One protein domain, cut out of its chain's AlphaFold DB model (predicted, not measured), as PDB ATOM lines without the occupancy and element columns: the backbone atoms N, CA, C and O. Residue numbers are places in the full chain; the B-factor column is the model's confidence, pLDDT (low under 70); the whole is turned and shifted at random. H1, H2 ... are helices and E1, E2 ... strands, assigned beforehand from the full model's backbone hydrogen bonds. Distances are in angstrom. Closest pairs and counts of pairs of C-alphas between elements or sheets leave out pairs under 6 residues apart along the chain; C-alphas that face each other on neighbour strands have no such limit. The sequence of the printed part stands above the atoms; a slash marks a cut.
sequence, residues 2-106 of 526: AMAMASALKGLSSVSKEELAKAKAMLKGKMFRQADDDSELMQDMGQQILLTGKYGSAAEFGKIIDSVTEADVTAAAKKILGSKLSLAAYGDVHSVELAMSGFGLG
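AT A GLANCE: This is residues 2 to 106 of the 526 residues of the protein "Pep protein" of Symbiodinium sp. CCMP2592 (UniProt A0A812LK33). What shape do these atoms make? The printed part is a loose, open V: one arm is H2 and H4 side by side with H3 across their far end, and the other is H1 and H5, with E1 and H6 beyond them at its far end. The strand E1 sticks out free, and H6 folds back to H1. What is it built of? The 105 residues, with six named helices and one named strand in the order H1 H2 H3 H4 H5 E1 H6, are mostly helix and have no sheet. The whole is loose, with a radius of gyration of the C-alphas of 18.3 A and spans of 47 by 34 by 23 A.

HOW THE PARTS SIT: What does the first helix meet? H1, residues 2 to 11, only just touches H6, residues 94 to 101, with 3 pairs of C-alphas within 8 A, the closest being Met 3 and Ala 99 at 6.4 A. They run the same way at a shallow tilt of 31 degrees. H1 is close to but not clearly touching H5, residues 70 to 81; their closest C-alphas are those of Leu 9 and Leu 81, 7.9 A apart. What stands by the longest helix? H2, residues 17 to 35, touches H4, residues 58 to 67, at a shallow tilt of 9 degrees, opposite ways; their closest C-alphas, Lys 28 and Gly 62, are 6.1 A apart. H2 and H3, residues 38 to 52, only just touch, with 3 pairs of C-alphas within 8 A, and only at the corner, through residues 34 to 35 and 40 to 41 alone; the closest C-alphas are Ala 35 and Leu 41, 5.1 A apart. H2 and H5 are close but not clearly touching, about perpendicular at 81 degrees, with the C-alphas of Leu 20 and Glu 70 closest at 7.2 A. What of the strand and the backbones? E1, residues 86 to 90, pairs with no named strand. Every O i to N i+4 pair is within hydrogen-bond range in H1, H2, H3, H4 and H5, but 2 of 4 in H6.

IN THESE COORDINATES: Where does the first helix begin and the last one end? C-alpha 2 of H1 is at (-34.873, -24.622, 18.677), and C-alpha 101 of H6 is at (-32.241, -13.476, 16.900). How long are the elements from first to last C-alpha? H1 measures 14.2 A, H2 27.0 A, H3 20.6 A and H4 14.4 A. H5 measures 16.2 A, E1 13.5 A and H6 12.5 A.

THE WHOLE: How far does it reach? The two C-alphas farthest apart, those of Asp 38 and Gly 106, are 49.0 A apart. Is it continuous? The printed part has no cut, and the six links between successive elements are tight. Where is confidence low? Residues 97 to 106 have pLDDT under 70; the mean of the printed part is 90.3.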
ATOM      1  N   ALA A   2     -34.704 -25.375  19.931       73.81
ATOM      2  CA  ALA A   2     -34.873 -24.622  18.677       73.81
ATOM      3  C   ALA A   2     -33.583 -24.504  17.838       73.81
ATOM      4  O   ALA A   2     -33.582 -24.891  16.678       73.81
ATOM      5  N   MET A   3     -32.456 -24.088  18.435       77.12
ATOM      6  CA  MET A   3     -31.164 -23.983  17.728       77.12
ATOM      7  C   MET A   3     -30.658 -25.318  17.156       77.12
ATOM      8  O   MET A   3     -30.062 -25.339  16.081       77.12
ATOM      9  N   ALA A   4     -30.911 -26.439  17.841       83.12
ATOM     10  CA  ALA A   4     -30.517 -27.764  17.363       83.12
ATOM     11  C   ALA A   4     -31.363 -28.192  16.155       83.12
ATOM     12  O   ALA A   4     -30.809 -28.645  15.158       83.12
ATOM     13  N   MET A   5     -32.682 -27.962  16.202       86.19
ATOM     14  CA  MET A   5     -33.571 -28.184  15.052       86.19
ATOM     15  C   MET A   5     -33.163 -27.321  13.865       86.19
ATOM     16  O   MET A   5     -33.101 -27.789  12.736       86.19
ATOM     17  N   ALA A   6     -32.826 -26.066  14.125       83.56
ATOM     18  CA  ALA A   6     -32.408 -25.135  13.100       83.56
ATOM     19  C   ALA A   6     -31.069 -25.540  12.449       83.56
ATOM     20  O   ALA A   6     -30.915 -25.453  11.231       83.56
ATOM     21  N   SER A   7     -30.122 -26.046  13.247       86.31
ATOM     22  CA  SER A   7     -28.875 -26.645  12.754       86.31
ATOM     23  C   SER A   7     -29.146 -27.895  11.910       86.31
ATOM     24  O   SER A   7     -28.608 -28.020  10.811       86.31
ATOM     25  N   ALA A   8     -30.047 -28.772  12.362       89.69
ATOM     26  CA  ALA A   8     -30.456 -29.961  11.616       89.69
ATOM     27  C   ALA A   8     -31.119 -29.602  10.274       89.69
ATOM     28  O   ALA A   8     -30.767 -30.169   9.243       89.69
ATOM     29  N   LEU A   9     -32.008 -28.602  10.259       88.94
ATOM     30  CA  LEU A   9     -32.634 -28.084   9.039       88.94
ATOM     31  C   LEU A   9     -31.600 -27.496   8.074       88.94
ATOM     32  O   LEU A   9     -31.685 -27.724   6.870       88.94
ATOM     33  N   LYS A  10     -30.588 -26.786   8.583       88.12
ATOM     34  CA  LYS A  10     -29.480 -26.273   7.764       88.12
ATOM     35  C   LYS A  10     -28.624 -27.408   7.183       88.12
ATOM     36  O   LYS A  10     -28.165 -27.303   6.044       88.12
ATOM     37  N   GLY A  11     -28.470 -28.502   7.929       89.94
ATOM     38  CA  GLY A  11     -27.792 -29.728   7.498       89.94
ATOM     39  C   GLY A  11     -28.451 -30.427   6.304       89.94
ATOM     40  O   GLY A  11     -27.754 -31.086   5.539       89.94
ATOM     41  N   LEU A  12     -29.749 -30.204   6.045       89.50
ATOM     42  CA  LEU A  12     -30.455 -30.765   4.877       89.50
ATOM     43  C   LEU A  12     -29.897 -30.285   3.525       89.50
ATOM     44  O   LEU A  12     -30.234 -30.840   2.480       89.50
ATOM     45  N   SER A  13     -29.051 -29.252   3.524       88.81
ATOM     46  CA  SER A  13     -28.353 -28.789   2.322       88.81
ATOM     47  C   SER A  13     -27.263 -29.755   1.833       88.81
ATOM     48  O   SER A  13     -26.905 -29.701   0.656       88.81
ATOM     49  N   SER A  14     -26.780 -30.654   2.697       92.25
ATOM     50  CA  SER A  14     -25.759 -31.658   2.393       92.25
ATOM     51  C   SER A  14     -26.179 -33.021   2.951       92.25
ATOM     52  O   SER A  14     -25.879 -33.342   4.098       92.25
ATOM     53  N   VAL A  15     -26.879 -33.818   2.144       95.38
ATOM     54  CA  VAL A  15     -27.268 -35.192   2.501       95.38
ATOM     55  C   VAL A  15     -26.262 -36.162   1.896       95.38
ATOM     56  O   VAL A  15     -25.942 -36.044   0.714       95.38
ATOM     57  N   SER A  16     -25.758 -37.105   2.690       96.56
ATOM     58  CA  SER A  16     -24.840 -38.139   2.198       96.56
ATOM     59  C   SER A  16     -25.576 -39.308   1.523       96.56
ATOM     60  O   SER A  16     -26.724 -39.619   1.853       96.56
ATOM     61  N   LYS A  17     -24.889 -40.025   0.618       97.25
ATOM     62  CA  LYS A  17     -25.421 -41.227  -0.062       97.25
ATOM     63  C   LYS A  17     -25.912 -42.286   0.918       97.25
ATOM     64  O   LYS A  17     -26.938 -42.923   0.682       97.25
ATOM     65  N   GLU A  18     -25.169 -42.477   2.003       97.56
ATOM     66  CA  GLU A  18     -25.469 -43.471   3.033       97.56
ATOM     67  C   GLU A  18     -26.738 -43.104   3.808       97.56
ATOM     68  O   GLU A  18     -27.622 -43.946   3.987       97.56
ATOM     69  N   GLU A  19     -26.881 -41.834   4.195       96.69
ATOM     70  CA  GLU A  19     -28.095 -41.328   4.842       96.69
ATOM     71  C   GLU A  19     -29.304 -41.425   3.913       96.69
ATOM     72  O   GLU A  19     -30.371 -41.856   4.351       96.69
ATOM     73  N   LEU A  20     -29.143 -41.099   2.626       97.31
ATOM     74  CA  LEU A  20     -30.217 -41.222   1.642       97.31
ATOM     75  C   LEU A  20     -30.648 -42.683   1.463       97.31
ATOM     76  O   LEU A  20     -31.844 -42.975   1.462       97.31
ATOM     77  N   ALA A  21     -29.701 -43.615   1.340       98.12
ATOM     78  CA  ALA A  21     -30.000 -45.041   1.220       98.12
ATOM     79  C   ALA A  21     -30.734 -45.571   2.461       98.12
ATOM     80  O   ALA A  21     -31.742 -46.277   2.339       98.12
ATOM     81  N   LYS A  22     -30.286 -45.174   3.657       98.25
ATOM     82  CA  LYS A  22     -30.938 -45.518   4.923       98.25
ATOM     83  C   LYS A  22     -32.348 -44.930   5.007       98.25
ATOM     84  O   LYS A  22     -33.282 -45.654   5.346       98.25
ATOM     85  N   ALA A  23     -32.525 -43.659   4.651       97.75
ATOM     86  CA  ALA A  23     -33.825 -42.993   4.650       97.75
ATOM     87  C   ALA A  23     -34.812 -43.665   3.681       97.75
ATOM     88  O   ALA A  23     -35.952 -43.932   4.061       97.75
ATOM     89  N   LYS A  24     -34.365 -44.031   2.470       98.25
ATOM     90  CA  LYS A  24     -35.170 -44.807   1.510       98.25
ATOM     91  C   LYS A  24     -35.589 -46.160   2.078       98.25
ATOM     92  O   LYS A  24     -36.756 -46.530   1.973       98.25
ATOM     93  N   ALA A  25     -34.662 -46.895   2.691       98.38
ATOM     94  CA  ALA A  25     -34.959 -48.191   3.297       98.38
ATOM     95  C   ALA A  25     -35.971 -48.067   4.449       98.38
ATOM     96  O   ALA A  25     -36.925 -48.842   4.512       98.38
ATOM     97  N   MET A  26     -35.810 -47.061   5.315       98.25
ATOM     98  CA  MET A  26     -36.738 -46.785   6.415       98.25
ATOM     99  C   MET A  26     -38.131 -46.399   5.912       98.25
ATOM    100  O   MET A  26     -39.124 -46.914   6.425       98.25
ATOM    101  N   LEU A  27     -38.216 -45.539   4.893       98.00
ATOM    102  CA  LEU A  27     -39.491 -45.115   4.316       98.00
ATOM    103  C   LEU A  27     -40.228 -46.287   3.656       98.00
ATOM    104  O   LEU A  27     -41.408 -46.492   3.934       98.00
ATOM    105  N   LYS A  28     -39.526 -47.102   2.855       98.06
ATOM    106  CA  LYS A  28     -40.100 -48.320   2.259       98.06
ATOM    107  C   LYS A  28     -40.568 -49.302   3.329       98.06
ATOM    108  O   LYS A  28     -41.683 -49.802   3.248       98.06
ATOM    109  N   GLY A  29     -39.744 -49.547   4.348       97.81
ATOM    110  CA  GLY A  29     -40.090 -50.444   5.451       97.81
ATOM    111  C   GLY A  29     -41.321 -49.981   6.230       97.81
ATOM    112  O   GLY A  29     -42.164 -50.805   6.572       97.81
ATOM    113  N   LYS A  30     -41.462 -48.671   6.476       97.38
ATOM    114  CA  LYS A  30     -42.667 -48.106   7.094       97.38
ATOM    115  C   LYS A  30     -43.886 -48.333   6.204       97.38
ATOM    116  O   LYS A  30     -44.852 -48.910   6.673       97.38
ATOM    117  N   MET A  31     -43.817 -47.937   4.936       97.50
ATOM    118  CA  MET A  31     -44.934 -48.052   3.996       97.50
ATOM    119  C   MET A  31     -45.427 -49.498   3.839       97.50
ATOM    120  O   MET A  31     -46.628 -49.731   3.894       97.50
ATOM    121  N   PHE A  32     -44.524 -50.478   3.710       97.69
ATOM    122  CA  PHE A  32     -44.931 -51.886   3.623       97.69
ATOM    123  C   PHE A  32     -45.596 -52.387   4.906       97.69
ATOM    124  O   PHE A  32     -46.610 -53.061   4.821       97.69
ATOM    125  N   ARG A  33     -45.104 -51.982   6.083       97.00
ATOM    126  CA  ARG A  33     -45.753 -52.332   7.357       97.00
ATOM    127  C   ARG A  33     -47.152 -51.738   7.506       97.00
ATOM    128  O   ARG A  33     -47.987 -52.359   8.141       97.00
ATOM    129  N   GLN A  34     -47.394 -50.544   6.963       95.44
ATOM    130  CA  GLN A  34     -48.735 -49.946   6.964       95.44
ATOM    131  C   GLN A  34     -49.670 -50.666   5.992       95.44
ATOM    132  O   GLN A  34     -50.850 -50.820   6.270       95.44
ATOM    133  N   ALA A  35     -49.136 -51.154   4.871       96.19
ATOM    134  CA  ALA A  35     -49.899 -51.960   3.925       96.19
ATOM    135  C   ALA A  35     -50.251 -53.362   4.461       96.19
ATOM    136  O   ALA A  35     -51.177 -53.974   3.939       96.19
ATOM    137  N   ASP A  36     -49.535 -53.859   5.477       96.75
ATOM    138  CA  ASP A  36     -49.843 -55.129   6.152       96.75
ATOM    139  C   ASP A  36     -51.052 -55.021   7.111       96.75
ATOM    140  O   ASP A  36     -51.598 -56.045   7.523       96.75
ATOM    141  N   ASP A  37     -51.471 -53.805   7.485       96.81
ATOM    142  CA  ASP A  37     -52.666 -53.559   8.299       96.81
ATOM    143  C   ASP A  37     -53.850 -53.181   7.395       96.81
ATOM    144  O   ASP A  37     -53.876 -52.101   6.802       96.81
ATOM    145  N   ASP A  38     -54.859 -54.056   7.314       96.19
ATOM    146  CA  ASP A  38     -56.048 -53.866   6.473       96.19
ATOM    147  C   ASP A  38     -56.775 -52.537   6.743       96.19
ATOM    148  O   ASP A  38     -57.316 -51.921   5.818       96.19
ATOM    149  N   SER A  39     -56.795 -52.068   7.997       95.81
ATOM    150  CA  SER A  39     -57.453 -50.808   8.355       95.81
ATOM    151  C   SER A  39     -56.671 -49.607   7.829       95.81
ATOM    152  O   SER A  39     -57.269 -48.676   7.284       95.81
ATOM    153  N   GLU A  40     -55.345 -49.614   7.986       96.38
ATOM    154  CA  GLU A  40     -54.484 -48.549   7.455       96.38
ATOM    155  C   GLU A  40     -54.487 -48.566   5.920       96.38
ATOM    156  O   GLU A  40     -54.589 -47.507   5.297       96.38
ATOM    157  N   LEU A  41     -54.479 -49.753   5.307       96.75
ATOM    158  CA  LEU A  41     -54.544 -49.928   3.859       96.75
ATOM    159  C   LEU A  41     -55.850 -49.382   3.266       96.75
ATOM    160  O   LEU A  41     -55.815 -48.659   2.271       96.75
ATOM    161  N   MET A  42     -57.009 -49.683   3.863       96.38
ATOM    162  CA  MET A  42     -58.297 -49.154   3.389       96.38
ATOM    163  C   MET A  42     -58.374 -47.630   3.500       96.38
ATOM    164  O   MET A  42     -58.897 -46.969   2.597       96.38
ATOM    165  N   GLN A  43     -57.835 -47.061   4.579       97.00
ATOM    166  CA  GLN A  43     -57.767 -45.614   4.756       97.00
ATOM    167  C   GLN A  43     -56.864 -44.965   3.697       97.00
ATOM    168  O   GLN A  43     -57.273 -43.983   3.074       97.00
ATOM    169  N   ASP A  44     -55.678 -45.527   3.460       97.06
ATOM    170  CA  ASP A  44     -54.736 -45.050   2.443       97.06
ATOM    171  C   ASP A  44     -55.341 -45.139   1.033       97.06
ATOM    172  O   ASP A  44     -55.339 -44.158   0.290       97.06
ATOM    173  N   MET A  45     -55.988 -46.260   0.694       97.44
ATOM    174  CA  MET A  45     -56.731 -46.415  -0.562       97.44
ATOM    175  C   MET A  45     -57.800 -45.331  -0.737       97.44
ATOM    176  O   MET A  45     -57.876 -44.699  -1.793       97.44
ATOM    177  N   GLY A  46     -58.619 -45.101   0.293       97.12
ATOM    178  CA  GLY A  46     -59.650 -44.067   0.276       97.12
ATOM    179  C   GLY A  46     -59.059 -42.673   0.076       97.12
ATOM    180  O   GLY A  46     -59.510 -41.929  -0.794       97.12
ATOM    181  N   GLN A  47     -58.004 -42.337   0.821       97.94
ATOM    182  CA  GLN A  47     -57.338 -41.040   0.741       97.94
ATOM    183  C   GLN A  47     -56.689 -40.807  -0.631       97.94
ATOM    184  O   GLN A  47     -56.843 -39.730  -1.208       97.94
ATOM    185  N   GLN A  48     -56.021 -41.812  -1.199       97.31
ATOM    186  CA  GLN A  48     -55.426 -41.716  -2.532       97.31
ATOM    187  C   GLN A  48     -56.480 -41.522  -3.623       97.31
ATOM    188  O   GLN A  48     -56.310 -40.661  -4.492       97.31
ATOM    189  N   ILE A  49     -57.590 -42.264  -3.562       98.06
ATOM    190  CA  ILE A  49     -58.698 -42.118  -4.513       98.06
ATOM    191  C   ILE A  49     -59.338 -40.732  -4.383       98.06
ATOM    192  O   ILE A  49     -59.638 -40.116  -5.401       98.06
ATOM    193  N   LEU A  50     -59.502 -40.207  -3.167       98.06
ATOM    194  CA  LEU A  50     -60.060 -38.869  -2.948       98.06
ATOM    195  C   LEU A  50     -59.144 -37.756  -3.476       98.06
ATOM    196  O   LEU A  50     -59.625 -36.835  -4.132       98.06
ATOM    197  N   LEU A  51     -57.836 -37.835  -3.216       97.62
ATOM    198  CA  LEU A  51     -56.886 -36.776  -3.578       97.62
ATOM    199  C   LEU A  51     -56.443 -36.834  -5.043       97.62
ATOM    200  O   LEU A  51     -56.235 -35.797  -5.668       97.62
ATOM    201  N   THR A  52     -56.265 -38.036  -5.594       96.50
ATOM    202  CA  THR A  52     -55.663 -38.232  -6.925       96.50
ATOM    203  C   THR A  52     -56.612 -38.868  -7.941       96.50
ATOM    204  O   THR A  52     -56.302 -38.914  -9.133       96.50
ATOM    205  N   GLY A  53     -57.765 -39.378  -7.497       96.81
ATOM    206  CA  GLY A  53     -58.703 -40.127  -8.336       96.81
ATOM    207  C   GLY A  53     -58.241 -41.545  -8.683       96.81
ATOM    208  O   GLY A  53     -58.922 -42.233  -9.444       96.81
ATOM    209  N   LYS A  54     -57.079 -41.985  -8.186       97.50
ATOM    210  CA  LYS A  54     -56.475 -43.287  -8.489       97.50
ATOM    211  C   LYS A  54     -55.820 -43.871  -7.239       97.50
ATOM    212  O   LYS A  54     -55.411 -43.141  -6.348       97.50
ATOM    213  N   TYR A  55     -55.718 -45.193  -7.196       97.56
ATOM    214  CA  TYR A  55     -54.944 -45.902  -6.181       97.56
ATOM    215  C   TYR A  55     -53.613 -46.353  -6.787       97.56
ATOM    216  O   TYR A  55     -53.611 -46.939  -7.873       97.56
ATOM    217  N   GLY A  56     -52.509 -46.061  -6.101       97.12
ATOM    218  CA  GLY A  56     -51.181 -46.583  -6.406       97.12
ATOM    219  C   GLY A  56     -50.830 -47.711  -5.442       97.12
ATOM    220  O   GLY A  56     -51.008 -47.592  -4.233       97.12
ATOM    221  N   SER A  57     -50.313 -48.820  -5.954       96.88
ATOM    222  CA  SER A  57     -49.894 -49.924  -5.084       96.88
ATOM    223  C   SER A  57     -48.622 -49.568  -4.302       96.88
ATOM    224  O   SER A  57     -47.746 -48.857  -4.800       96.88
ATOM    225  N   ALA A  58     -48.445 -50.144  -3.107       96.50
ATOM    226  CA  ALA A  58     -47.211 -49.986  -2.326       96.50
ATOM    227  C   ALA A  58     -45.944 -50.352  -3.135       96.50
ATOM    228  O   ALA A  58     -44.893 -49.729  -2.990       96.50
ATOM    229  N   ALA A  59     -46.037 -51.318  -4.056       96.62
ATOM    230  CA  ALA A  59     -44.933 -51.683  -4.943       96.62
ATOM    231  C   ALA A  59     -44.554 -50.564  -5.935       96.62
ATOM    232  O   ALA A  59     -43.372 -50.371  -6.226       96.62
ATOM    233  N   GLU A  60     -45.531 -49.817  -6.456       97.50
ATOM    234  CA  GLU A  60     -45.291 -48.673  -7.344       97.50
ATOM    235  C   GLU A  60     -44.639 -47.516  -6.588       97.50
ATOM    236  O   GLU A  60     -43.625 -46.984  -7.044       97.50
ATOM    237  N   PHE A  61     -45.137 -47.193  -5.392       97.62
ATOM    238  CA  PHE A  61     -44.509 -46.192  -4.529       97.62
ATOM    239  C   PHE A  61     -43.085 -46.585  -4.125       97.62
ATOM    240  O   PHE A  61     -42.201 -45.731  -4.101       97.62
ATOM    241  N   GLY A  62     -42.817 -47.877  -3.910       97.81
ATOM    242  CA  GLY A  62     -41.466 -48.386  -3.667       97.81
ATOM    243  C   GLY A  62     -40.489 -48.037  -4.794       97.81
ATOM    244  O   GLY A  62     -39.388 -47.558  -4.527       97.81
ATOM    245  N   LYS A  63     -40.916 -48.185  -6.057       98.25
ATOM    246  CA  LYS A  63     -40.111 -47.805  -7.234       98.25
ATOM    247  C   LYS A  63     -39.883 -46.297  -7.315       98.25
ATOM    248  O   LYS A  63     -38.781 -45.864  -7.644       98.25
ATOM    249  N   ILE A  64     -40.903 -45.499  -6.991       98.06
ATOM    250  CA  ILE A  64     -40.790 -44.034  -6.951       98.06
ATOM    251  C   ILE A  64     -39.763 -43.616  -5.891       98.06
ATOM    252  O   ILE A  64     -38.869 -42.829  -6.193       98.06
ATOM    253  N   ILE A  65     -39.816 -44.196  -4.688       98.06
ATOM    254  CA  ILE A  65     -38.845 -43.930  -3.612       98.06
ATOM    255  C   ILE A  65     -37.422 -44.294  -4.053       98.06
ATOM    256  O   ILE A  65     -36.476 -43.542  -3.803       98.06
ATOM    257  N   ASP A  66     -37.255 -45.421  -4.744       98.31
ATOM    258  CA  ASP A  66     -35.945 -45.853  -5.231       98.31
ATOM    259  C   ASP A  66     -35.370 -44.909  -6.293       98.31
ATOM    260  O   ASP A  66     -34.155 -44.684  -6.299       98.31
ATOM    261  N   SER A  67     -36.225 -44.272  -7.099       98.19
ATOM    262  CA  SER A  67     -35.819 -43.299  -8.121       98.19
ATOM    263  C   SER A  67     -35.325 -41.950  -7.575       98.19
ATOM    264  O   SER A  67     -34.641 -41.233  -8.300       98.19
ATOM    265  N   VAL A  68     -35.605 -41.610  -6.308       98.38
ATOM    266  CA  VAL A  68     -35.225 -40.312  -5.711       98.38
ATOM    267  C   VAL A  68     -33.705 -40.157  -5.640       98.38
ATOM    268  O   VAL A  68     -33.016 -40.991  -5.055       98.38
ATOM    269  N   THR A  69     -33.148 -39.077  -6.175       97.94
ATOM    270  CA  THR A  69     -31.700 -38.819  -6.151       97.94
ATOM    271  C   THR A  69     -31.302 -37.802  -5.075       97.94
ATOM    272  O   THR A  69     -32.142 -37.103  -4.511       97.94
ATOM    273  N   GLU A  70     -30.003 -37.680  -4.787       97.06
ATOM    274  CA  GLU A  70     -29.477 -36.640  -3.878       97.06
ATOM    275  C   GLU A  70     -29.789 -35.223  -4.382       97.06
ATOM    276  O   GLU A  70     -30.048 -34.305  -3.599       97.06
ATOM    277  N   ALA A  71     -29.803 -35.045  -5.706       96.31
ATOM    278  CA  ALA A  71     -30.149 -33.780  -6.338       96.31
ATOM    279  C   ALA A  71     -31.607 -33.395  -6.048       96.31
ATOM    280  O   ALA A  71     -31.875 -32.246  -5.703       96.31
ATOM    281  N   ASP A  72     -32.531 -34.357  -6.097       97.38
ATOM    282  CA  ASP A  72     -33.949 -34.115  -5.810       97.38
ATOM    283  C   ASP A  72     -34.159 -33.707  -4.350       97.38
ATOM    284  O   ASP A  72     -34.883 -32.751  -4.064       97.38
ATOM    285  N   VAL A  73     -33.474 -34.380  -3.419       96.88
ATOM    286  CA  VAL A  73     -33.563 -34.075  -1.983       96.88
ATOM    287  C   VAL A  73     -32.990 -32.695  -1.679       96.88
ATOM    288  O   VAL A  73     -33.629 -31.908  -0.984       96.88
ATOM    289  N   THR A  74     -31.825 -32.352  -2.233       95.19
ATOM    290  CA  THR A  74     -31.221 -31.025  -2.021       95.19
ATOM    291  C   THR A  74     -32.020 -29.907  -2.693       95.19
ATOM    292  O   THR A  74     -32.132 -28.815  -2.132       95.19
ATOM    293  N   ALA A  75     -32.629 -30.155  -3.856       96.06
ATOM    294  CA  ALA A  75     -33.528 -29.208  -4.512       96.06
ATOM    295  C   ALA A  75     -34.810 -28.983  -3.695       96.06
ATOM    296  O   ALA A  75     -35.208 -27.836  -3.471       96.06
ATOM    297  N   ALA A  76     -35.424 -30.057  -3.193       96.00
ATOM    298  CA  ALA A  76     -36.582 -29.981  -2.309       96.00
ATOM    299  C   ALA A  76     -36.241 -29.253  -1.001       96.00
ATOM    300  O   ALA A  76     -36.965 -28.340  -0.604       96.00
ATOM    301  N   ALA A  77     -35.102 -29.573  -0.380       94.75
ATOM    302  CA  ALA A  77     -34.620 -28.906   0.826       94.75
ATOM    303  C   ALA A  77     -34.414 -27.403   0.597       94.75
ATOM    304  O   ALA A  77     -34.902 -26.595   1.381       94.75
ATOM    305  N   LYS A  78     -33.780 -26.998  -0.512       94.69
ATOM    306  CA  LYS A  78     -33.628 -25.576  -0.875       94.69
ATOM    307  C   LYS A  78     -34.973 -24.878  -1.061       94.69
ATOM    308  O   LYS A  78     -35.129 -23.747  -0.612       94.69
ATOM    309  N   LYS A  79     -35.953 -25.540  -1.687       95.31
ATOM    310  CA  LYS A  79     -37.302 -24.986  -1.871       95.31
ATOM    311  C   LYS A  79     -38.029 -24.795  -0.537       95.31
ATOM    312  O   LYS A  79     -38.670 -23.767  -0.345       95.31
ATOM    313  N   ILE A  80     -37.906 -25.754   0.381       91.88
ATOM    314  CA  ILE A  80     -38.508 -25.683   1.721       91.88
ATOM    315  C   ILE A  80     -37.822 -24.593   2.554       91.88
ATOM    316  O   ILE A  80     -38.502 -23.734   3.109       91.88
ATOM    317  N   LEU A  81     -36.487 -24.570   2.588       90.56
ATOM    318  CA  LEU A  81     -35.706 -23.583   3.344       90.56
ATOM    319  C   LEU A  81     -35.803 -22.162   2.769       90.56
ATOM    320  O   LEU A  81     -35.607 -21.198   3.499       90.56
ATOM    321  N   GLY A  82     -36.108 -22.022   1.476       90.00
ATOM    322  CA  GLY A  82     -36.374 -20.730   0.841       90.00
ATOM    323  C   GLY A  82     -37.793 -20.200   1.071       90.00
ATOM    324  O   GLY A  82     -38.078 -19.056   0.723       90.00
ATOM    325  N   SER A  83     -38.695 -21.016   1.624       91.56
ATOM    326  CA  SER A  83     -40.058 -20.595   1.935       91.56
ATOM    327  C   SER A  83     -40.119 -19.785   3.234       91.56
ATOM    328  O   SER A  83     -39.199 -19.789   4.052       91.56
ATOM    329  N   LYS A  84     -41.220 -19.051   3.422       86.88
ATOM    330  CA  LYS A  84     -41.435 -18.261   4.633       86.88
ATOM    331  C   LYS A  84     -41.580 -19.183   5.852       86.88
ATOM    332  O   LYS A  84     -42.522 -19.970   5.910       86.88
ATOM    333  N   LEU A  85     -40.677 -19.050   6.830       83.94
ATOM    334  CA  LEU A  85     -40.734 -19.798   8.086       83.94
ATOM    335  C   LEU A  85     -42.060 -19.525   8.809       83.94
ATOM    336  O   LEU A  85     -42.379 -18.381   9.124       83.94
ATOM    337  N   SER A  86     -42.805 -20.590   9.091       86.31
ATOM    338  CA  SER A  86     -44.013 -20.540   9.914       86.31
ATOM    339  C   SER A  86     -43.699 -21.168  11.269       86.31
ATOM    340  O   SER A  86     -43.475 -22.374  11.360       86.31
ATOM    341  N   LEU A  87     -43.635 -20.339  12.311       84.25
ATOM    342  CA  LEU A  87     -43.332 -20.763  13.676       84.25
ATOM    343  C   LEU A  87     -44.579 -20.603  14.547       84.25
ATOM    344  O   LEU A  87     -45.120 -19.505  14.654       84.25
ATOM    345  N   ALA A  88     -44.991 -21.687  15.200       86.81
ATOM    346  CA  ALA A  88     -45.984 -21.663  16.262       86.81
ATOM    347  C   ALA A  88     -45.321 -22.160  17.550       86.81
ATOM    348  O   ALA A  88     -44.792 -23.270  17.592       86.81
ATOM    349  N   ALA A  89     -45.329 -21.329  18.590       85.62
ATOM    350  CA  ALA A  89     -44.812 -21.675  19.908       85.62
ATOM    351  C   ALA A  89     -45.932 -21.537  20.943       85.62
ATOM    352  O   ALA A  89     -46.738 -20.610  20.871       85.62
ATOM    353  N   TYR A  90     -45.980 -22.468  21.892       88.00
ATOM    354  CA  TYR A  90     -46.955 -22.495  22.979       88.00
ATOM    355  C   TYR A  90     -46.239 -22.805  24.301       88.00
ATOM    356  O   TYR A  90     -45.263 -23.556  24.311       88.00
ATOM    357  N   GLY A  91     -46.703 -22.213  25.406       89.81
ATOM    358  CA  GLY A  91     -46.070 -22.316  26.726       89.81
ATOM    359  C   GLY A  91     -45.212 -21.095  27.080       89.81
ATOM    360  O   GLY A  91     -45.584 -19.964  26.765       89.81
ATOM    361  N   ASP A  92     -44.078 -21.313  27.753       83.06
ATOM    362  CA  ASP A  92     -43.144 -20.243  28.137       83.06
ATOM    363  C   ASP A  92     -42.293 -19.787  26.936       83.06
ATOM    364  O   ASP A  92     -41.169 -20.238  26.686       83.06
ATOM    365  N   VAL A  93     -42.884 -18.894  26.144       84.62
ATOM    366  CA  VAL A  93     -42.329 -18.390  24.881       84.62
ATOM    367  C   VAL A  93     -41.215 -17.356  25.059       84.62
ATOM    368  O   VAL A  93     -40.555 -17.014  24.078       84.62
ATOM    369  N   HIS A  94     -40.944 -16.885  26.280       79.94
ATOM    370  CA  HIS A  94     -39.914 -15.867  26.528       79.94
ATOM    371  C   HIS A  94     -38.507 -16.353  26.146       79.94
ATOM    372  O   HIS A  94     -37.650 -15.570  25.739       79.94
ATOM    373  N   SER A  95     -38.280 -17.666  26.198       72.00
ATOM    374  CA  SER A  95     -37.024 -18.299  25.784       72.00
ATOM    375  C   SER A  95     -36.861 -18.447  24.259       72.00
ATOM    376  O   SER A  95     -35.747 -18.653  23.770       72.00
ATOM    377  N   VAL A  96     -37.949 -18.324  23.488       73.44
ATOM    378  CA  VAL A  96     -37.968 -18.564  22.032       73.44
ATOM    379  C   VAL A  96     -37.455 -17.348  21.254       73.44
ATOM    380  O   VAL A  96     -36.791 -17.502  20.226       73.44
ATOM    381  N   GLU A  97     -37.692 -16.140  21.764       63.38
ATOM    382  CA  GLU A  97     -37.313 -14.882  21.107       63.38
ATOM    383  C   GLU A  97     -35.786 -14.718  20.987       63.38
ATOM    384  O   GLU A  97     -35.267 -14.308  19.945       63.38
ATOM    385  N   LEU A  98     -35.040 -15.169  22.002       61.00
ATOM    386  CA  LEU A  98     -33.574 -15.189  21.984       61.00
ATOM    387  C   LEU A  98     -33.011 -16.129  20.911       61.00
ATOM    388  O   LEU A  98     -32.030 -15.785  20.251       61.00
ATOM    389  N   ALA A  99     -33.645 -17.282  20.681       61.09
ATOM    390  CA  ALA A  99     -33.185 -18.253  19.687       61.09
ATOM    391  C   ALA A  99     -33.398 -17.770  18.239       61.09
ATOM    392  O   ALA A  99     -32.606 -18.102  17.358       61.09
ATOM    393  N   MET A 100     -34.425 -16.952  17.991       61.75
ATOM    394  CA  MET A 100     -34.725 -16.417  16.656       61.75
ATOM    395  C   MET A 100     -33.757 -15.304  16.233       61.75
ATOM    396  O   MET A 100     -33.424 -15.192  15.053       61.75
ATOM    397  N   SER A 101     -33.224 -14.532  17.187       64.19
ATOM    398  CA  SER A 101     -32.241 -13.476  16.900       64.19
ATOM    399  C   SER A 101     -30.944 -14.003  16.256       64.19
ATOM    400  O   SER A 101     -30.333 -13.317  15.435       64.19
ATOM    401  N   GLY A 102     -30.564 -15.253  16.549       63.16
ATOM    402  CA  GLY A 102     -29.372 -15.904  15.997       63.16
ATOM    403  C   GLY A 102     -29.495 -16.335  14.531       63.16
ATOM    404  O   GLY A 102     -28.485 -16.668  13.914       63.16
ATOM    405  N   PHE A 103     -30.700 -16.321  13.951       60.41
ATOM    406  CA  PHE A 103     -30.924 -16.795  12.583       60.41
ATOM    407  C   PHE A 103     -30.645 -15.760  11.494       60.41
ATOM    408  O   PHE A 103     -30.733 -16.091  10.313       60.41
ATOM    409  N   GLY A 104     -30.344 -14.506  11.853       59.09
ATOM    410  CA  GLY A 104     -30.187 -13.417  10.879       59.09
ATOM    411  C   GLY A 104     -31.467 -13.098  10.090       59.09
ATOM    412  O   GLY A 104     -31.484 -12.160   9.299       59.09
ATOM    413  N   LEU A 105     -32.552 -13.840  10.333       56.81
ATOM    414  CA  LEU A 105     -33.902 -13.556   9.879       56.81
ATOM    415  C   LEU A 105     -34.455 -12.483  10.812       56.81
ATOM    416  O   LEU A 105     -35.054 -12.776  11.844       56.81
ATOM    417  N   GLY A 106     -34.160 -11.223  10.500       53.28
ATOM    418  CA  GLY A 106     -34.651 -10.100  11.281       53.28
ATOM    419  C   GLY A 106     -36.173 -10.172  11.407       53.28
ATOM    420  O   GLY A 106     -36.887  -9.983  10.426       53.28
TER     421      GLY A 106